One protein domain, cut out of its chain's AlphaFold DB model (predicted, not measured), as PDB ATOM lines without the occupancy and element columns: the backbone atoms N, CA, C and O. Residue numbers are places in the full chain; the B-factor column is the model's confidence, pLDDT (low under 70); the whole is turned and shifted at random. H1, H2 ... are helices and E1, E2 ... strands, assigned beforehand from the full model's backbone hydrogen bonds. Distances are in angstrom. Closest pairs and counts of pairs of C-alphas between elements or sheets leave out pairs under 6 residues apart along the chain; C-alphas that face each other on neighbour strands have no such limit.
ATOM      1  N   ILE A  34     247.656 376.390 218.050       94.38
ATOM      2  CA  ILE A  34     246.317 376.521 217.474       94.38
ATOM      3  C   ILE A  34     245.488 377.507 218.300       94.38
ATOM      4  O   ILE A  34     245.482 377.468 219.531       94.38
ATOM      5  N   THR A  35     244.769 378.402 217.620       95.38
ATOM      6  CA  THR A  35     243.778 379.289 218.249       95.38
ATOM      7  C   THR A  35     242.390 378.684 218.070       95.38
ATOM      8  O   THR A  35     242.003 378.317 216.962       95.38
ATOM      9  N   ILE A  36     241.652 378.561 219.169       96.81
ATOM     10  CA  ILE A  36     240.387 377.832 219.260       96.81
ATOM     11  C   ILE A  36     239.291 378.845 219.622       96.81
ATOM     12  O   ILE A  36     239.189 379.232 220.790       96.81
ATOM     13  N   PRO A  37     238.496 379.321 218.646       96.19
ATOM     14  CA  PRO A  37     237.448 380.306 218.889       96.19
ATOM     15  C   PRO A  37     236.202 379.655 219.500       96.19
ATOM     16  O   PRO A  37     235.685 378.653 218.995       96.19
ATOM     17  N   PHE A  38     235.701 380.250 220.580       92.19
ATOM     18  CA  PHE A  38     234.446 379.891 221.240       92.19
ATOM     19  C   PHE A  38     233.352 380.945 221.003       92.19
ATOM     20  O   PHE A  38     232.189 380.577 220.855       92.19
ATOM     21  N   SER A  39     233.735 382.217 220.883       91.69
ATOM     22  CA  SER A  39     232.942 383.325 220.331       91.69
ATOM     23  C   SER A  39     233.879 384.318 219.625       91.69
ATOM     24  O   SER A  39     235.085 384.073 219.560       91.69
ATOM     25  N   ASP A  40     233.348 385.436 219.124       86.38
ATOM     26  CA  ASP A  40     234.152 386.504 218.511       86.38
ATOM     27  C   ASP A  40     235.171 387.112 219.503       86.38
ATOM     28  O   ASP A  40     236.306 387.401 219.129       86.38
ATOM     29  N   ASP A  41     234.803 387.223 220.788       87.62
ATOM     30  CA  ASP A  41     235.633 387.809 221.857       87.62
ATOM     31  C   ASP A  41     236.397 386.775 222.715       87.62
ATOM     32  O   ASP A  41     237.305 387.130 223.487       87.62
ATOM     33  N   ILE A  42     236.029 385.490 222.617       92.31
ATOM     34  CA  ILE A  42     236.555 384.405 223.458       92.31
ATOM     35  C   ILE A  42     237.243 383.353 222.596       92.31
ATOM     36  O   ILE A  42     236.602 382.578 221.883       92.31
ATOM     37  N   SER A  43     238.565 383.268 222.729       95.81
ATOM     38  CA  SER A  43     239.376 382.205 222.138       95.81
ATOM     39  C   SER A  43     240.451 381.735 223.111       95.81
ATOM     40  O   SER A  43     241.019 382.528 223.861       95.81
ATOM     41  N   LEU A  44     240.737 380.434 223.095       96.75
ATOM     42  CA  LEU A  44     241.849 379.844 223.842       96.75
ATOM     43  C   LEU A  44     242.954 379.434 222.870       96.75
ATOM     44  O   LEU A  44     242.684 379.106 221.715       96.75
ATOM     45  N   GLN A  45     244.198 379.455 223.337       95.69
ATOM     46  CA  GLN A  45     245.354 379.022 222.559       95.69
ATOM     47  C   GLN A  45     245.930 377.745 223.155       95.69
ATOM     48  O   GLN A  45     246.102 377.650 224.370       95.69
ATOM     49  N   TRP A  46     246.216 376.774 222.295       95.06
ATOM     50  CA  TRP A  46     246.763 375.475 222.665       95.06
ATOM     51  C   TRP A  46     248.100 375.266 221.966       95.06
ATOM     52  O   TRP A  46     248.171 375.358 220.740       95.06
ATOM     53  N   ASP A  47     249.142 374.967 222.734       93.38
ATOM     54  CA  ASP A  47     250.454 374.597 222.212       93.38
ATOM     55  C   ASP A  47     250.506 373.079 221.982       93.38
ATOM     56  O   ASP A  47     250.413 372.273 222.911       93.38
ATOM     57  N   VAL A  48     250.650 372.679 220.718       91.00
ATOM     58  CA  VAL A  48     250.713 371.270 220.302       91.00
ATOM     59  C   VAL A  48     251.975 370.568 220.819       91.00
ATOM     60  O   VAL A  48     251.943 369.356 221.034       91.00
ATOM     61  N   ALA A  49     253.076 371.293 221.044       88.56
ATOM     62  CA  ALA A  49     254.340 370.709 221.486       88.56
ATOM     63  C   ALA A  49     254.345 370.393 222.988       88.56
ATOM     64  O   ALA A  49     254.771 369.302 223.375       88.56
ATOM     65  N   SER A  50     253.859 371.312 223.830       89.12
ATOM     66  CA  SER A  50     253.700 371.075 225.275       89.12
ATOM     67  C   SER A  50     252.410 370.334 225.643       89.12
ATOM     68  O   SER A  50     252.339 369.768 226.731       89.12
ATOM     69  N   GLN A  51     251.429 370.279 224.730       91.38
ATOM     70  CA  GLN A  51     250.086 369.726 224.950       91.38
ATOM     71  C   GLN A  51     249.351 370.422 226.103       91.38
ATOM     72  O   GLN A  51     248.754 369.762 226.951       91.38
ATOM     73  N   GLN A  52     249.421 371.755 226.140       91.75
ATOM     74  CA  GLN A  52     248.850 372.585 227.200       91.75
ATOM     75  C   GLN A  52     248.170 373.841 226.642       91.75
ATOM     76  O   GLN A  52     248.419 374.282 225.514       91.75
ATOM     77  N   LEU A  53     247.324 374.445 227.474       93.69
ATOM     78  CA  LEU A  53     246.773 375.774 227.247       93.69
ATOM     79  C   LEU A  53     247.831 376.858 227.500       93.69
ATOM     80  O   LEU A  53     248.512 376.859 228.525       93.69
ATOM     81  N   LEU A  54     247.933 377.828 226.591       92.75
ATOM     82  CA  LEU A  54     248.809 378.981 226.779       92.75
ATOM     83  C   LEU A  54     248.177 380.004 227.727       92.75
ATOM     84  O   LEU A  54     247.152 380.616 227.417       92.75
ATOM     85  N   GLN A  55     248.854 380.251 228.849       90.12
ATOM     86  CA  GLN A  55     248.469 381.227 229.873       90.12
ATOM     87  C   GLN A  55     248.803 382.671 229.451       90.12
ATOM     88  O   GLN A  55     249.614 383.360 230.067       90.12
ATOM     89  N   ASN A  56     248.198 383.124 228.353       86.06
ATOM     90  CA  ASN A  56     248.313 384.499 227.864       86.06
ATOM     91  C   ASN A  56     247.362 385.461 228.621       86.06
ATOM     92  O   ASN A  56     246.573 385.058 229.478       86.06
ATOM     93  N   THR A  57     247.394 386.755 228.292       82.19
ATOM     94  CA  THR A  57     246.542 387.774 228.941       82.19
ATOM     95  C   THR A  57     245.038 387.495 228.789       82.19
ATOM     96  O   THR A  57     244.265 387.785 229.700       82.19
ATOM     97  N   ASN A  58     244.608 386.889 227.675       82.62
ATOM     98  CA  ASN A  58     243.209 386.506 227.473       82.62
ATOM     99  C   ASN A  58     242.811 385.330 228.379       82.62
ATOM    100  O   ASN A  58     241.752 385.384 228.996       82.62
ATOM    101  N   TYR A  59     243.676 384.318 228.517       88.00
ATOM    102  CA  TYR A  59     243.482 383.179 229.424       88.00
ATOM    103  C   TYR A  59     243.210 383.646 230.861       88.00
ATOM    104  O   TYR A  59     242.277 383.155 231.493       88.00
ATOM    105  N   GLN A  60     243.980 384.622 231.354       82.75
ATOM    106  CA  GLN A  60     243.780 385.211 232.685       82.75
ATOM    107  C   GLN A  60     242.480 386.025 232.760       82.75
ATOM    108  O   GLN A  60     241.699 385.845 233.687       82.75
ATOM    109  N   ARG A  61     242.189 386.862 231.753       84.50
ATOM    110  CA  ARG A  61     240.959 387.675 231.701       84.50
ATOM    111  C   ARG A  61     239.681 386.835 231.836       84.50
ATOM    112  O   ARG A  61     238.764 387.239 232.543       84.50
ATOM    113  N   TYR A  62     239.608 385.677 231.177       86.25
ATOM    114  CA  TYR A  62     238.400 384.840 231.215       86.25
ATOM    115  C   TYR A  62     238.167 384.135 232.568       86.25
ATOM    116  O   TYR A  62     237.067 383.639 232.791       86.25
ATOM    117  N   GLN A  63     239.156 384.105 233.472       79.44
ATOM    118  CA  GLN A  63     239.053 383.444 234.782       79.44
ATOM    119  C   GLN A  63     238.166 384.227 235.760       79.44
ATOM    120  O   GLN A  63     237.547 383.638 236.643       79.44
ATOM    121  N   GLU A  64     238.093 385.549 235.595       77.19
ATOM    122  CA  GLU A  64     237.259 386.444 236.409       77.19
ATOM    123  C   GLU A  64     235.935 386.799 235.703       77.19
ATOM    124  O   GLU A  64     234.974 387.248 236.332       77.19
ATOM    125  N   ASP A  65     235.848 386.550 234.392       80.62
ATOM    126  CA  ASP A  65     234.679 386.847 233.570       80.62
ATOM    127  C   ASP A  65     233.579 385.781 233.733       80.62
ATOM    128  O   ASP A  65     233.653 384.638 233.260       80.62
ATOM    129  N   SER A  66     232.495 386.186 234.396       78.94
ATOM    130  CA  SER A  66     231.358 385.311 234.662       78.94
ATOM    131  C   SER A  66     230.653 384.810 233.396       78.94
ATOM    132  O   SER A  66     230.126 383.690 233.435       78.94
ATOM    133  N   GLU A  67     230.665 385.577 232.299       83.00
ATOM    134  CA  GLU A  67     230.071 385.222 231.008       83.00
ATOM    135  C   GLU A  67     230.995 384.275 230.239       83.00
ATOM    136  O   GLU A  67     230.533 383.232 229.769       83.00
ATOM    137  N   ALA A  68     232.304 384.550 230.210       87.31
ATOM    138  CA  ALA A  68     233.275 383.687 229.537       87.31
ATOM    139  C   ALA A  68     233.337 382.281 230.146       87.31
ATOM    140  O   ALA A  68     233.202 381.292 229.423       87.31
ATOM    141  N   ILE A  69     233.415 382.168 231.479       88.56
ATOM    142  CA  ILE A  69     233.304 380.879 232.189       88.56
ATOM    143  C   ILE A  69     232.013 380.155 231.784       88.56
ATOM    144  O   ILE A  69     231.998 378.949 231.546       88.56
ATOM    145  N   THR A  70     230.904 380.891 231.715       85.38
ATOM    146  CA  THR A  70     229.569 380.346 231.449       85.38
ATOM    147  C   THR A  70     229.434 379.813 230.016       85.38
ATOM    148  O   THR A  70     228.841 378.746 229.819       85.38
ATOM    149  N   LEU A  71     230.040 380.506 229.047       90.62
ATOM    150  CA  LEU A  71     230.150 380.120 227.641       90.62
ATOM    151  C   LEU A  71     231.089 378.920 227.441       90.62
ATOM    152  O   LEU A  71     230.748 377.982 226.717       90.62
ATOM    153  N   LEU A  72     232.229 378.889 228.133       94.88
ATOM    154  CA  LEU A  72     233.146 377.747 228.114       94.88
ATOM    155  C   LEU A  72     232.488 376.501 228.732       94.88
ATOM    156  O   LEU A  72     232.557 375.428 228.140       94.88
ATOM    157  N   LEU A  73     231.724 376.644 229.823       93.38
ATOM    158  CA  LEU A  73     230.924 375.549 230.397       93.38
ATOM    159  C   LEU A  73     229.929 374.968 229.387       93.38
ATOM    160  O   LEU A  73     229.818 373.750 229.289       93.38
ATOM    161  N   ASN A  74     229.225 375.808 228.616       89.75
ATOM    162  CA  ASN A  74     228.350 375.331 227.532       89.75
ATOM    163  C   ASN A  74     229.135 374.596 226.439       89.75
ATOM    164  O   ASN A  74     228.624 373.646 225.856       89.75
ATOM    165  N   SER A  75     230.375 375.010 226.187       96.25
ATOM    166  CA  SER A  75     231.201 374.491 225.097       96.25
ATOM    167  C   SER A  75     231.826 373.118 225.382       96.25
ATOM    168  O   SER A  75     232.354 372.510 224.460       96.25
ATOM    169  N   ILE A  76     231.733 372.574 226.604       97.44
ATOM    170  CA  ILE A  76     232.223 371.220 226.964       97.44
ATOM    171  C   ILE A  76     231.620 370.113 226.069       97.44
ATOM    172  O   ILE A  76     232.273 369.103 225.780       97.44
ATOM    173  N   THR A  77     230.392 370.315 225.585       92.25
ATOM    174  CA  THR A  77     229.691 369.406 224.665       92.25
ATOM    175  C   THR A  77     230.087 369.581 223.191       92.25
ATOM    176  O   THR A  77     229.642 368.796 222.355       92.25
ATOM    177  N   ASP A  78     230.947 370.549 222.850       94.75
ATOM    178  CA  ASP A  78     231.420 370.787 221.481       94.75
ATOM    179  C   ASP A  78     232.373 369.662 221.023       94.75
ATOM    180  O   ASP A  78     233.496 369.500 221.513       94.75
ATOM    181  N   THR A  79     231.910 368.867 220.055       95.62
ATOM    182  CA  THR A  79     232.629 367.707 219.506       95.62
ATOM    183  C   THR A  79     233.536 368.047 218.315       95.62
ATOM    184  O   THR A  79     234.132 367.135 217.723       95.62
ATOM    185  N   THR A  80     233.688 369.335 217.969       96.94
ATOM    186  CA  THR A  80     234.534 369.811 216.861       96.94
ATOM    187  C   THR A  80     235.950 369.260 216.997       96.94
ATOM    188  O   THR A  80     236.615 369.462 218.012       96.94
ATOM    189  N   ASN A  81     236.400 368.530 215.976       96.38
ATOM    190  CA  ASN A  81     237.693 367.851 215.963       96.38
ATOM    191  C   ASN A  81     238.824 368.843 215.650       96.38
ATOM    192  O   ASN A  81     238.870 369.386 214.547       96.38
ATOM    193  N   LEU A  82     239.748 369.032 216.594       95.44
ATOM    194  CA  LEU A  82     240.895 369.933 216.447       95.44
ATOM    195  C   LEU A  82     242.081 369.293 215.703       95.44
ATOM    196  O   LEU A  82     243.047 369.981 215.398       95.44
ATOM    197  N   LYS A  83     242.018 367.987 215.400       93.94
ATOM    198  CA  LYS A  83     243.058 367.180 214.724       93.94
ATOM    199  C   LYS A  83     244.407 367.085 215.461       93.94
ATOM    200  O   LYS A  83     245.354 366.527 214.915       93.94
ATOM    201  N   VAL A  84     244.474 367.557 216.705       91.69
ATOM    202  CA  VAL A  84     245.631 367.444 217.607       91.69
ATOM    203  C   VAL A  84     245.482 366.201 218.484       91.69
ATOM    204  O   VAL A  84     244.388 365.930 218.973       91.69
ATOM    205  N   MET A  85     246.566 365.455 218.703       90.31
ATOM    206  CA  MET A  85     246.605 364.328 219.645       90.31
ATOM    207  C   MET A  85     247.130 364.780 221.011       90.31
ATOM    208  O   MET A  85     248.005 365.641 221.077       90.31
ATOM    209  N   VAL A  86     246.621 364.173 222.087       89.31
ATOM    210  CA  VAL A  86     247.051 364.431 223.471       89.31
ATOM    211  C   VAL A  86     247.292 363.100 224.176       89.31
ATOM    212  O   VAL A  86     246.536 362.154 223.982       89.31
ATOM    213  N   CYS A  87     248.343 363.023 224.990       86.19
ATOM    214  CA  CYS A  87     248.825 361.797 225.633       86.19
ATOM    215  C   CYS A  87     247.782 361.037 226.474       86.19
ATOM    216  O   CYS A  87     247.815 359.816 226.503       86.19
ATOM    217  N   SER A  88     246.844 361.728 227.127       85.81
ATOM    218  CA  SER A  88     245.819 361.124 227.995       85.81
ATOM    219  C   SER A  88     244.559 360.660 227.249       85.81
ATOM    220  O   SER A  88     243.520 360.436 227.880       85.81
ATOM    221  N   LYS A  89     244.609 360.577 225.909       88.94
ATOM    222  CA  LYS A  89     243.424 360.404 225.064       88.94
ATOM    223  C   LYS A  89     243.693 359.582 223.800       88.94
ATOM    224  O   LYS A  89     244.618 359.861 223.045       88.94
ATOM    225  N   GLU A  90     242.818 358.622 223.505       89.62
ATOM    226  CA  GLU A  90     242.950 357.756 222.315       89.62
ATOM    227  C   GLU A  90     242.590 358.455 220.997       89.62
ATOM    228  O   GLU A  90     243.054 358.082 219.919       89.62
ATOM    229  N   LYS A  91     241.716 359.459 221.073       92.75
ATOM    230  CA  LYS A  91     241.169 360.183 219.922       92.75
ATOM    231  C   LYS A  91     241.696 361.615 219.895       92.75
ATOM    232  O   LYS A  91     242.022 362.151 220.954       92.75
ATOM    233  N   PRO A  92     241.675 362.290 218.732       94.56
ATOM    234  CA  PRO A  92     241.993 363.707 218.656       94.56
ATOM    235  C   PRO A  92     241.202 364.567 219.649       94.56
ATOM    236  O   PRO A  92     240.041 364.287 219.984       94.56
ATOM    237  N   LEU A  93     241.844 365.639 220.096       95.00
ATOM    238  CA  LEU A  93     241.293 366.642 220.991       95.00
ATOM    239  C   LEU A  93     240.057 367.297 220.362       95.00
ATOM    240  O   LEU A  93     240.035 367.624 219.169       95.00
ATOM    241  N   ARG A  94     239.008 367.474 221.164       96.94
ATOM    242  CA  ARG A  94     237.803 368.211 220.782       96.94
ATOM    243  C   ARG A  94     237.822 369.589 221.411       96.94
ATOM    244  O   ARG A  94     238.377 369.783 222.489       96.94
ATOM    245  N   LYS A  95     237.135 370.533 220.778       97.31
ATOM    246  CA  LYS A  95     236.966 371.887 221.311       97.31
ATOM    247  C   LYS A  95     236.374 371.902 222.734       97.31
ATOM    248  O   LYS A  95     236.823 372.690 223.562       97.31
ATOM    249  N   GLY A  96     235.461 370.986 223.055       97.38
ATOM    250  CA  GLY A  96     234.929 370.837 224.411       97.38
ATOM    251  C   GLY A  96     235.906 370.276 225.450       97.38
ATOM    252  O   GLY A  96     235.750 370.571 226.631       97.38
ATOM    253  N   ASP A  97     236.946 369.543 225.039       97.25
ATOM    254  CA  ASP A  97     238.006 369.090 225.960       97.25
ATOM    255  C   ASP A  97     238.843 370.279 226.435       97.25
ATOM    256  O   ASP A  97     239.164 370.396 227.611       97.25
ATOM    257  N   VAL A  98     239.142 371.199 225.518       97.44
ATOM    258  CA  VAL A  98     239.893 372.430 225.793       97.44
ATOM    259  C   VAL A  98     239.106 373.355 226.723       97.44
ATOM    260  O   VAL A  98     239.681 373.921 227.650       97.44
ATOM    261  N   ALA A  99     237.786 373.459 226.536       97.75
ATOM    262  CA  ALA A  99     236.922 374.180 227.469       97.75
ATOM    263  C   ALA A  99     236.898 373.530 228.864       97.75
ATOM    264  O   ALA A  99     237.003 374.234 229.866       97.75
ATOM    265  N   PHE A 100     236.798 372.196 228.935       97.50
ATOM    266  CA  PHE A 100     236.865 371.447 230.192       97.50
ATOM    267  C   PHE A 100     238.191 371.685 230.932       97.50
ATOM    268  O   PHE A 100     238.167 372.058 232.105       97.50
ATOM    269  N   LEU A 101     239.326 371.514 230.245       96.25
ATOM    270  CA  LEU A 101     240.664 371.681 230.819       96.25
ATOM    271  C   LEU A 101     240.869 373.099 231.350       96.25
ATOM    272  O   LEU A 101     241.239 373.260 232.508       96.25
ATOM    273  N   TYR A 102     240.514 374.116 230.558       96.81
ATOM    274  CA  TYR A 102     240.595 375.516 230.980       96.81
ATOM    275  C   TYR A 102     239.860 375.760 232.302       96.81
ATOM    276  O   TYR A 102     240.406 376.361 233.225       96.81
ATOM    277  N   LEU A 103     238.616 375.286 232.410       94.81
ATOM    278  CA  LEU A 103     237.787 375.480 233.600       94.81
ATOM    279  C   LEU A 103     238.318 374.709 234.809       94.81
ATOM    280  O   LEU A 103     238.293 375.222 235.925       94.81
ATOM    281  N   GLN A 104     238.794 373.483 234.593       92.88
ATOM    282  CA  GLN A 104     239.358 372.645 235.644       92.88
ATOM    283  C   GLN A 104     240.648 373.245 236.212       92.88
ATOM    284  O   GLN A 104     240.810 373.266 237.434       92.88
ATOM    285  N   GLU A 105     241.536 373.737 235.343       90.50
ATOM    286  CA  GLU A 105     242.801 374.380 235.707       90.50
ATOM    287  C   GLU A 105     242.551 375.731 236.403       90.50
ATOM    288  O   GLU A 105     242.982 375.934 237.537       90.50
ATOM    289  N   THR A 106     241.809 376.649 235.774       87.81
ATOM    290  CA  THR A 106     241.639 378.028 236.284       87.81
ATOM    291  C   THR A 106     240.762 378.147 237.526       87.81
ATOM    292  O   THR A 106     241.000 379.018 238.364       87.81
ATOM    293  N   LEU A 107     239.759 377.282 237.683       83.94
ATOM    294  CA  LEU A 107     238.870 377.289 238.849       83.94
ATOM    295  C   LEU A 107     239.292 376.257 239.911       83.94
ATOM    296  O   LEU A 107     238.555 376.041 240.870       83.94
ATOM    297  N   ASN A 108     240.475 375.639 239.755       79.81
ATOM    298  CA  ASN A 108     241.058 374.638 240.661       79.81
ATOM    299  C   ASN A 108     240.077 373.513 241.043       79.81
ATOM    300  O   ASN A 108     239.969 373.136 242.210       79.81
ATOM    301  N   ILE A 109     239.327 372.991 240.068       82.38
ATOM    302  CA  ILE A 109     238.190 372.106 240.343       82.38
ATOM    303  C   ILE A 109     238.682 370.717 240.793       82.38
ATOM    304  O   ILE A 109     239.313 370.007 240.002       82.38
ATOM    305  N   PRO A 110     238.357 370.267 242.020       78.62
ATOM    306  CA  PRO A 110     238.742 368.952 242.515       78.62
ATOM    307  C   PRO A 110     237.920 367.853 241.830       78.62
ATOM    308  O   PRO A 110     236.772 367.586 242.193       78.62
ATOM    309  N   LEU A 111     238.544 367.173 240.861       80.19
ATOM    310  CA  LEU A 111     237.940 366.115 240.037       80.19
ATOM    311  C   LEU A 111     237.149 365.078 240.855       80.19
ATOM    312  O   LEU A 111     236.026 364.738 240.490       80.19
ATOM    313  N   PHE A 112     237.693 364.623 241.990       70.88
ATOM    314  CA  PHE A 112     237.026 363.641 242.850       70.88
ATOM    315  C   PHE A 112     235.716 364.164 243.459       70.88
ATOM    316  O   PHE A 112     234.732 363.435 243.478       70.88
ATOM    317  N   GLN A 113     235.660 365.422 243.911       64.44
ATOM    318  CA  GLN A 113     234.424 365.986 244.478       64.44
ATOM    319  C   GLN A 113     233.367 366.253 243.398       64.44
ATOM    320  O   GLN A 113     232.175 366.199 243.682       64.44
ATOM    321  N   CYS A 114     233.794 366.549 242.168       68.25
ATOM    322  CA  CYS A 114     232.883 366.812 241.057       68.25
ATOM    323  C   CYS A 114     232.331 365.517 240.435       68.25
ATOM    324  O   CYS A 114     231.142 365.437 240.126       68.25
ATOM    325  N   PHE A 115     233.176 364.493 240.257       77.38
ATOM    326  CA  PHE A 115     232.835 363.284 239.496       77.38
ATOM    327  C   PHE A 115     232.658 362.015 240.338       77.38
ATOM    328  O   PHE A 115     232.051 361.075 239.830       77.38
ATOM    329  N   TYR A 116     233.134 361.995 241.590       73.00
ATOM    330  CA  TYR A 116     233.268 360.806 242.454       73.00
ATOM    331  C   TYR A 116     234.176 359.707 241.870       73.00
ATOM    332  O   TYR A 116     234.034 358.527 242.181       73.00
ATOM    333  N   ILE A 117     235.139 360.109 241.035       75.31
ATOM    334  CA  ILE A 117     236.121 359.241 240.372       75.31
ATOM    335  C   ILE A 117     237.529 359.714 240.751       75.31
ATOM    336  O   ILE A 117     237.797 360.918 240.795       75.31
ATOM    337  N   GLN A 118     238.428 358.771 241.036       75.69
ATOM    338  CA  GLN A 118     239.849 359.050 241.239       75.69
ATOM    339  C   GLN A 118     240.569 359.093 239.884       75.69
ATOM    340  O   GLN A 118     240.478 358.160 239.091       75.69
ATOM    341  N   PHE A 119     241.267 360.199 239.629       83.44
ATOM    342  CA  PHE A 119     242.087 360.437 238.440       83.44
ATOM    343  C   PHE A 119     243.521 360.746 238.896       83.44
ATOM    344  O   PHE A 119     243.962 361.892 238.871       83.44
ATOM    345  N   ASP A 120     244.205 359.726 239.410       77.69
ATOM    346  CA  ASP A 120     245.498 359.815 240.107       77.69
ATOM    347  C   ASP A 120     246.654 359.090 239.389       77.69
ATOM    348  O   ASP A 120     247.822 359.294 239.723       77.69
ATOM    349  N   VAL A 121     246.353 358.293 238.360       84.62
ATOM    350  CA  VAL A 121     247.347 357.677 237.470       84.62
ATOM    351  C   VAL A 121     247.763 358.673 236.384       84.62
ATOM    352  O   VAL A 121     246.912 359.205 235.677       84.62
ATOM    353  N   PHE A 122     249.069 358.885 236.209       88.25
ATOM    354  CA  PHE A 122     249.639 359.726 235.150       88.25
ATOM    355  C   PHE A 122     250.596 358.918 234.274       88.25
ATOM    356  O   PHE A 122     251.509 358.255 234.777       88.25
ATOM    357  N   GLU A 123     250.443 359.015 232.953       82.94
ATOM    358  CA  GLU A 123     251.407 358.422 232.026       82.94
ATOM    359  C   GLU A 123     252.711 359.221 231.964       82.94
ATOM    360  O   GLU A 123     252.764 360.438 232.169       82.94
ATOM    361  N   LYS A 124     253.808 358.530 231.646       78.88
ATOM    362  CA  LYS A 124     255.144 359.127 231.617       78.88
ATOM    363  C   LYS A 124     255.215 360.240 230.562       78.88
ATOM    364  O   LYS A 124     255.190 359.956 229.369       78.88
ATOM    365  N   LYS A 125     255.438 361.479 231.022       81.00
ATOM    366  CA  LYS A 125     255.426 362.738 230.242       81.00
ATOM    367  C   LYS A 125     254.033 363.258 229.844       81.00
ATOM    368  O   LYS A 125     253.962 364.096 228.952       81.00
ATOM    369  N   CYS A 126     252.955 362.816 230.491       86.19
ATOM    370  CA  CYS A 126     251.636 363.413 230.297       86.19
ATOM    371  C   CYS A 126     251.303 364.422 231.403       86.19
ATOM    372  O   CYS A 126     251.540 364.154 232.578       86.19
ATOM    373  N   THR A 127     250.755 365.585 231.032       87.25
ATOM    374  CA  THR A 127     250.299 366.614 231.989       87.25
ATOM    375  C   THR A 127     248.991 366.223 232.679       87.25
ATOM    376  O   THR A 127     248.730 366.654 233.798       87.25
ATOM    377  N   TYR A 128     248.186 365.384 232.030       90.38
ATOM    378  CA  TYR A 128     246.839 365.031 232.466       90.38
ATOM    379  C   TYR A 128     246.768 363.579 232.958       90.38
ATOM    380  O   TYR A 128     247.482 362.728 232.415       90.38
ATOM    381  N   PRO A 129     245.891 363.267 233.930       90.19
ATOM    382  CA  PRO A 129     245.652 361.893 234.352       90.19
ATOM    383  C   PRO A 129     245.193 360.995 233.198       90.19
ATOM    384  O   PRO A 129     244.444 361.423 232.311       90.19
ATOM    385  N   SER A 130     245.591 359.724 233.249       88.06
ATOM    386  CA  SER A 130     245.104 358.667 232.363       88.06
ATOM    387  C   SER A 130     243.575 358.620 232.361       88.06
ATOM    388  O   SER A 130     242.928 358.779 233.396       88.06
ATOM    389  N   ASN A 131     242.989 358.382 231.187       87.06
ATOM    390  CA  ASN A 131     241.544 358.290 230.950       87.06
ATOM    391  C   ASN A 131     240.686 359.525 231.279       87.06
ATOM    392  O   ASN A 131     239.507 359.506 230.930       87.06
ATOM    393  N   LEU A 132     241.224 360.617 231.839       92.81
ATOM    394  CA  LEU A 132     240.430 361.821 232.132       92.81
ATOM    395  C   LEU A 132     239.736 362.364 230.874       92.81
ATOM    396  O   LEU A 132     238.525 362.567 230.870       92.81
ATOM    397  N   LEU A 133     240.477 362.544 229.778       94.88
ATOM    398  CA  LEU A 133     239.913 363.074 228.532       94.88
ATOM    399  C   LEU A 133     239.096 362.044 227.733       94.88
ATOM    400  O   LEU A 133     238.273 362.434 226.902       94.88
ATOM    401  N   ASN A 134     239.279 360.746 227.996       93.12
ATOM    402  CA  ASN A 134     238.400 359.698 227.471       93.12
ATOM    403  C   ASN A 134     237.033 359.753 228.182       93.12
ATOM    404  O   ASN A 134     236.010 359.844 227.505       93.12
ATOM    405  N   TYR A 135     237.019 359.829 229.522       93.38
ATOM    406  CA  TYR A 135     235.806 360.022 230.330       93.38
ATOM    407  C   TYR A 135     235.074 361.319 229.956       93.38
ATOM    408  O   TYR A 135     233.863 361.312 229.746       93.38
ATOM    409  N   VAL A 136     235.803 362.428 229.785       95.12
ATOM    410  CA  VAL A 136     235.210 363.693 229.321       95.12
ATOM    411  C   VAL A 136     234.592 363.552 227.931       95.12
ATOM    412  O   VAL A 136     233.517 364.104 227.719       95.12
ATOM    413  N   GLU A 137     235.197 362.813 226.988       94.00
ATOM    414  CA  GLU A 137     234.581 362.601 225.670       94.00
ATOM    415  C   GLU A 137     233.319 361.730 225.724       94.00
ATOM    416  O   GLU A 137     232.357 362.041 225.019       94.00
ATOM    417  N   GLU A 138     233.317 360.671 226.530       94.38
ATOM    418  CA  GLU A 138     232.191 359.740 226.651       94.38
ATOM    419  C   GLU A 138     230.995 360.372 227.385       94.38
ATOM    420  O   GLU A 138     229.854 360.248 226.941       94.38
ATOM    421  N   TYR A 139     231.257 361.142 228.446       92.56
ATOM    422  CA  TYR A 139     230.241 361.658 229.368       92.56
ATOM    423  C   TYR A 139     230.059 363.190 229.306       92.56
ATOM    424  O   TYR A 139     229.621 363.793 230.286       92.56
ATOM    425  N   ARG A 140     230.353 363.853 228.171       92.31
ATOM    426  CA  ARG A 140     230.363 365.338 228.022       92.31
ATOM    427  C   ARG A 140     229.206 366.072 228.703       92.31
ATOM    428  O   ARG A 140     229.432 367.057 229.404       92.31
ATOM    429  N   THR A 141     227.972 365.617 228.485       85.94
ATOM    430  CA  THR A 141     226.759 366.244 229.036       85.94
ATOM    431  C   THR A 141     226.683 366.102 230.558       85.94
ATOM    432  O   THR A 141     226.326 367.050 231.254       85.94
ATOM    433  N   GLU A 142     227.063 364.940 231.091       83.88
ATOM    434  CA  GLU A 142     227.118 364.685 232.532       83.88
ATOM    435  C   GLU A 142     228.256 365.476 233.188       83.88
ATOM    436  O   GLU A 142     228.041 366.122 234.210       83.88
ATOM    437  N   VAL A 143     229.437 365.504 232.563       92.44
ATOM    438  CA  VAL A 143     230.596 366.292 233.006       92.44
ATOM    439  C   VAL A 143     230.250 367.778 233.072       92.44
ATOM    440  O   VAL A 143     230.467 368.416 234.102       92.44
ATOM    441  N   GLN A 144     229.636 368.317 232.014       92.19
ATOM    442  CA  GLN A 144     229.115 369.681 231.994       92.19
ATOM    443  C   GLN A 144     228.135 369.920 233.149       92.19
ATOM    444  O   GLN A 144     228.266 370.915 233.859       92.19
ATOM    445  N   GLN A 145     227.165 369.027 233.363       79.75
ATOM    446  CA  GLN A 145     226.155 369.209 234.405       79.75
ATOM    447  C   GLN A 145     226.739 369.109 235.825       79.75
ATOM    448  O   GLN A 145     226.376 369.913 236.683       79.75
ATOM    449  N   LYS A 146     227.676 368.190 236.077       81.94
ATOM    450  CA  LYS A 146     228.378 368.060 237.364       81.94
ATOM    451  C   LYS A 146     229.231 369.294 237.673       81.94
ATOM    452  O   LYS A 146     229.155 369.820 238.782       81.94
ATOM    453  N   LEU A 147     229.949 369.831 236.681       88.00
ATOM    454  CA  LEU A 147     230.692 371.093 236.813       88.00
ATOM    455  C   LEU A 147     229.764 372.287 237.059       88.00
ATOM    456  O   LEU A 147     230.073 373.156 237.872       88.00
ATOM    457  N   ARG A 148     228.597 372.319 236.404       79.81
ATOM    458  CA  ARG A 148     227.558 373.330 236.652       79.81
ATOM    459  C   ARG A 148     227.046 373.293 238.083       79.81
ATOM    460  O   ARG A 148     226.974 374.349 238.705       79.81
ATOM    461  N   THR A 149     226.734 372.109 238.605       77.81
ATOM    462  CA  THR A 149     226.312 371.931 240.000       77.81
ATOM    463  C   THR A 149     227.421 372.352 240.968       77.81
ATOM    464  O   THR A 149     227.160 373.154 241.859       77.81
ATOM    465  N   TYR A 150     228.663 371.901 240.751       76.88
ATOM    466  CA  TYR A 150     229.813 372.242 241.603       76.88
ATOM    467  C   TYR A 150     230.073 373.757 241.682       76.88
ATOM    468  O   TYR A 150     230.320 374.294 242.756       76.88
ATOM    469  N   LEU A 151     229.972 374.462 240.551       78.06
ATOM    470  CA  LEU A 151     230.207 375.908 240.462       78.06
ATOM    471  C   LEU A 151     228.956 376.761 240.763       78.06
ATOM    472  O   LEU A 151     229.005 377.981 240.602       78.06
ATOM    473  N   GLY A 152     227.813 376.154 241.104       65.94
ATOM    474  CA  GLY A 152     226.534 376.861 241.268       65.94
ATOM    475  C   GLY A 152     226.009 377.544 239.990       65.94
ATOM    476  O   GLY A 152     225.201 378.473 240.062       65.94
TER     477      GLY A 152
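What this domain is: This is residues 34 to 152 of the 292 residues of an uncharacterized protein of Capnocytophaga sp. oral taxon 326 str. F0382 (UniProt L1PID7). Helix H3 runs through the middle of a rounded cluster, with H2, H5 and H6 around it, H1 at the cluster's edge, making a corner with H2 and close to the last residue of H3, and the small strand hairpin E1-E2 by the first residues of H3. Two long loops, residues 76 to 94 and 116 to 131, wind round the outside. The 119 printed residues hold E1, E2, then H1 to H6 in chain order; the class is mostly helix, and the two-stranded sheet is antiparallel. The whole is compact, with a radius of gyration of the C-alphas of 13.3 A and spans of 35 by 33 by 22 A.

Where its parts are: Find C-alpha 34 at (246.317, 376.521, 217.474), where E1, residues 34 to 37, begins; E2 follows at 43 to 47. Next come H1, 57 to 64, and H2, 66 to 75, 14.4 A long. H3, 95 to 106, starts at (236.966, 371.887, 221.311) and runs 16.8 A. Then read H4, 111 to 115, H5, 132 to 138, and H6, 140 to 150, 15.2 A, ending at (229.813, 372.242, 241.603).

How they stand to each other: In the hairpin E1 and E2, look for N 34 and O 46 at 2.9 A. H1 and H2 touch only at the corner, and only just, with 3 pairs of C-alphas within 8 A; the closest C-alphas are Tyr 62 and Ala 68, 5.5 A. H2 and H3, a helical hairpin, touch at a steep tilt of 40 degrees, closest at C-alphas 72 and 99, 5.2 A. H2 touches H6, closest at C-alphas 73 and 144, 6.3 A. H3 touches H5 with residues 97 to 100 alone, closest at C-alphas 97 and 133, 6.8 A. H4 touches H6, closest at C-alphas 114 and 146, 6.0 A. Every O i to N i+4 pair is within hydrogen-bond range in H2 to H6; in H1, 2 of 4.

The domain as a whole: The farthest C-alphas, Asp 40 and Val 121, are 36.9 A apart. The printed part has no cut. The links H2 to H3 and H4 to H5 are long. Residues 113 to 114 and 152 have pLDDT under 70.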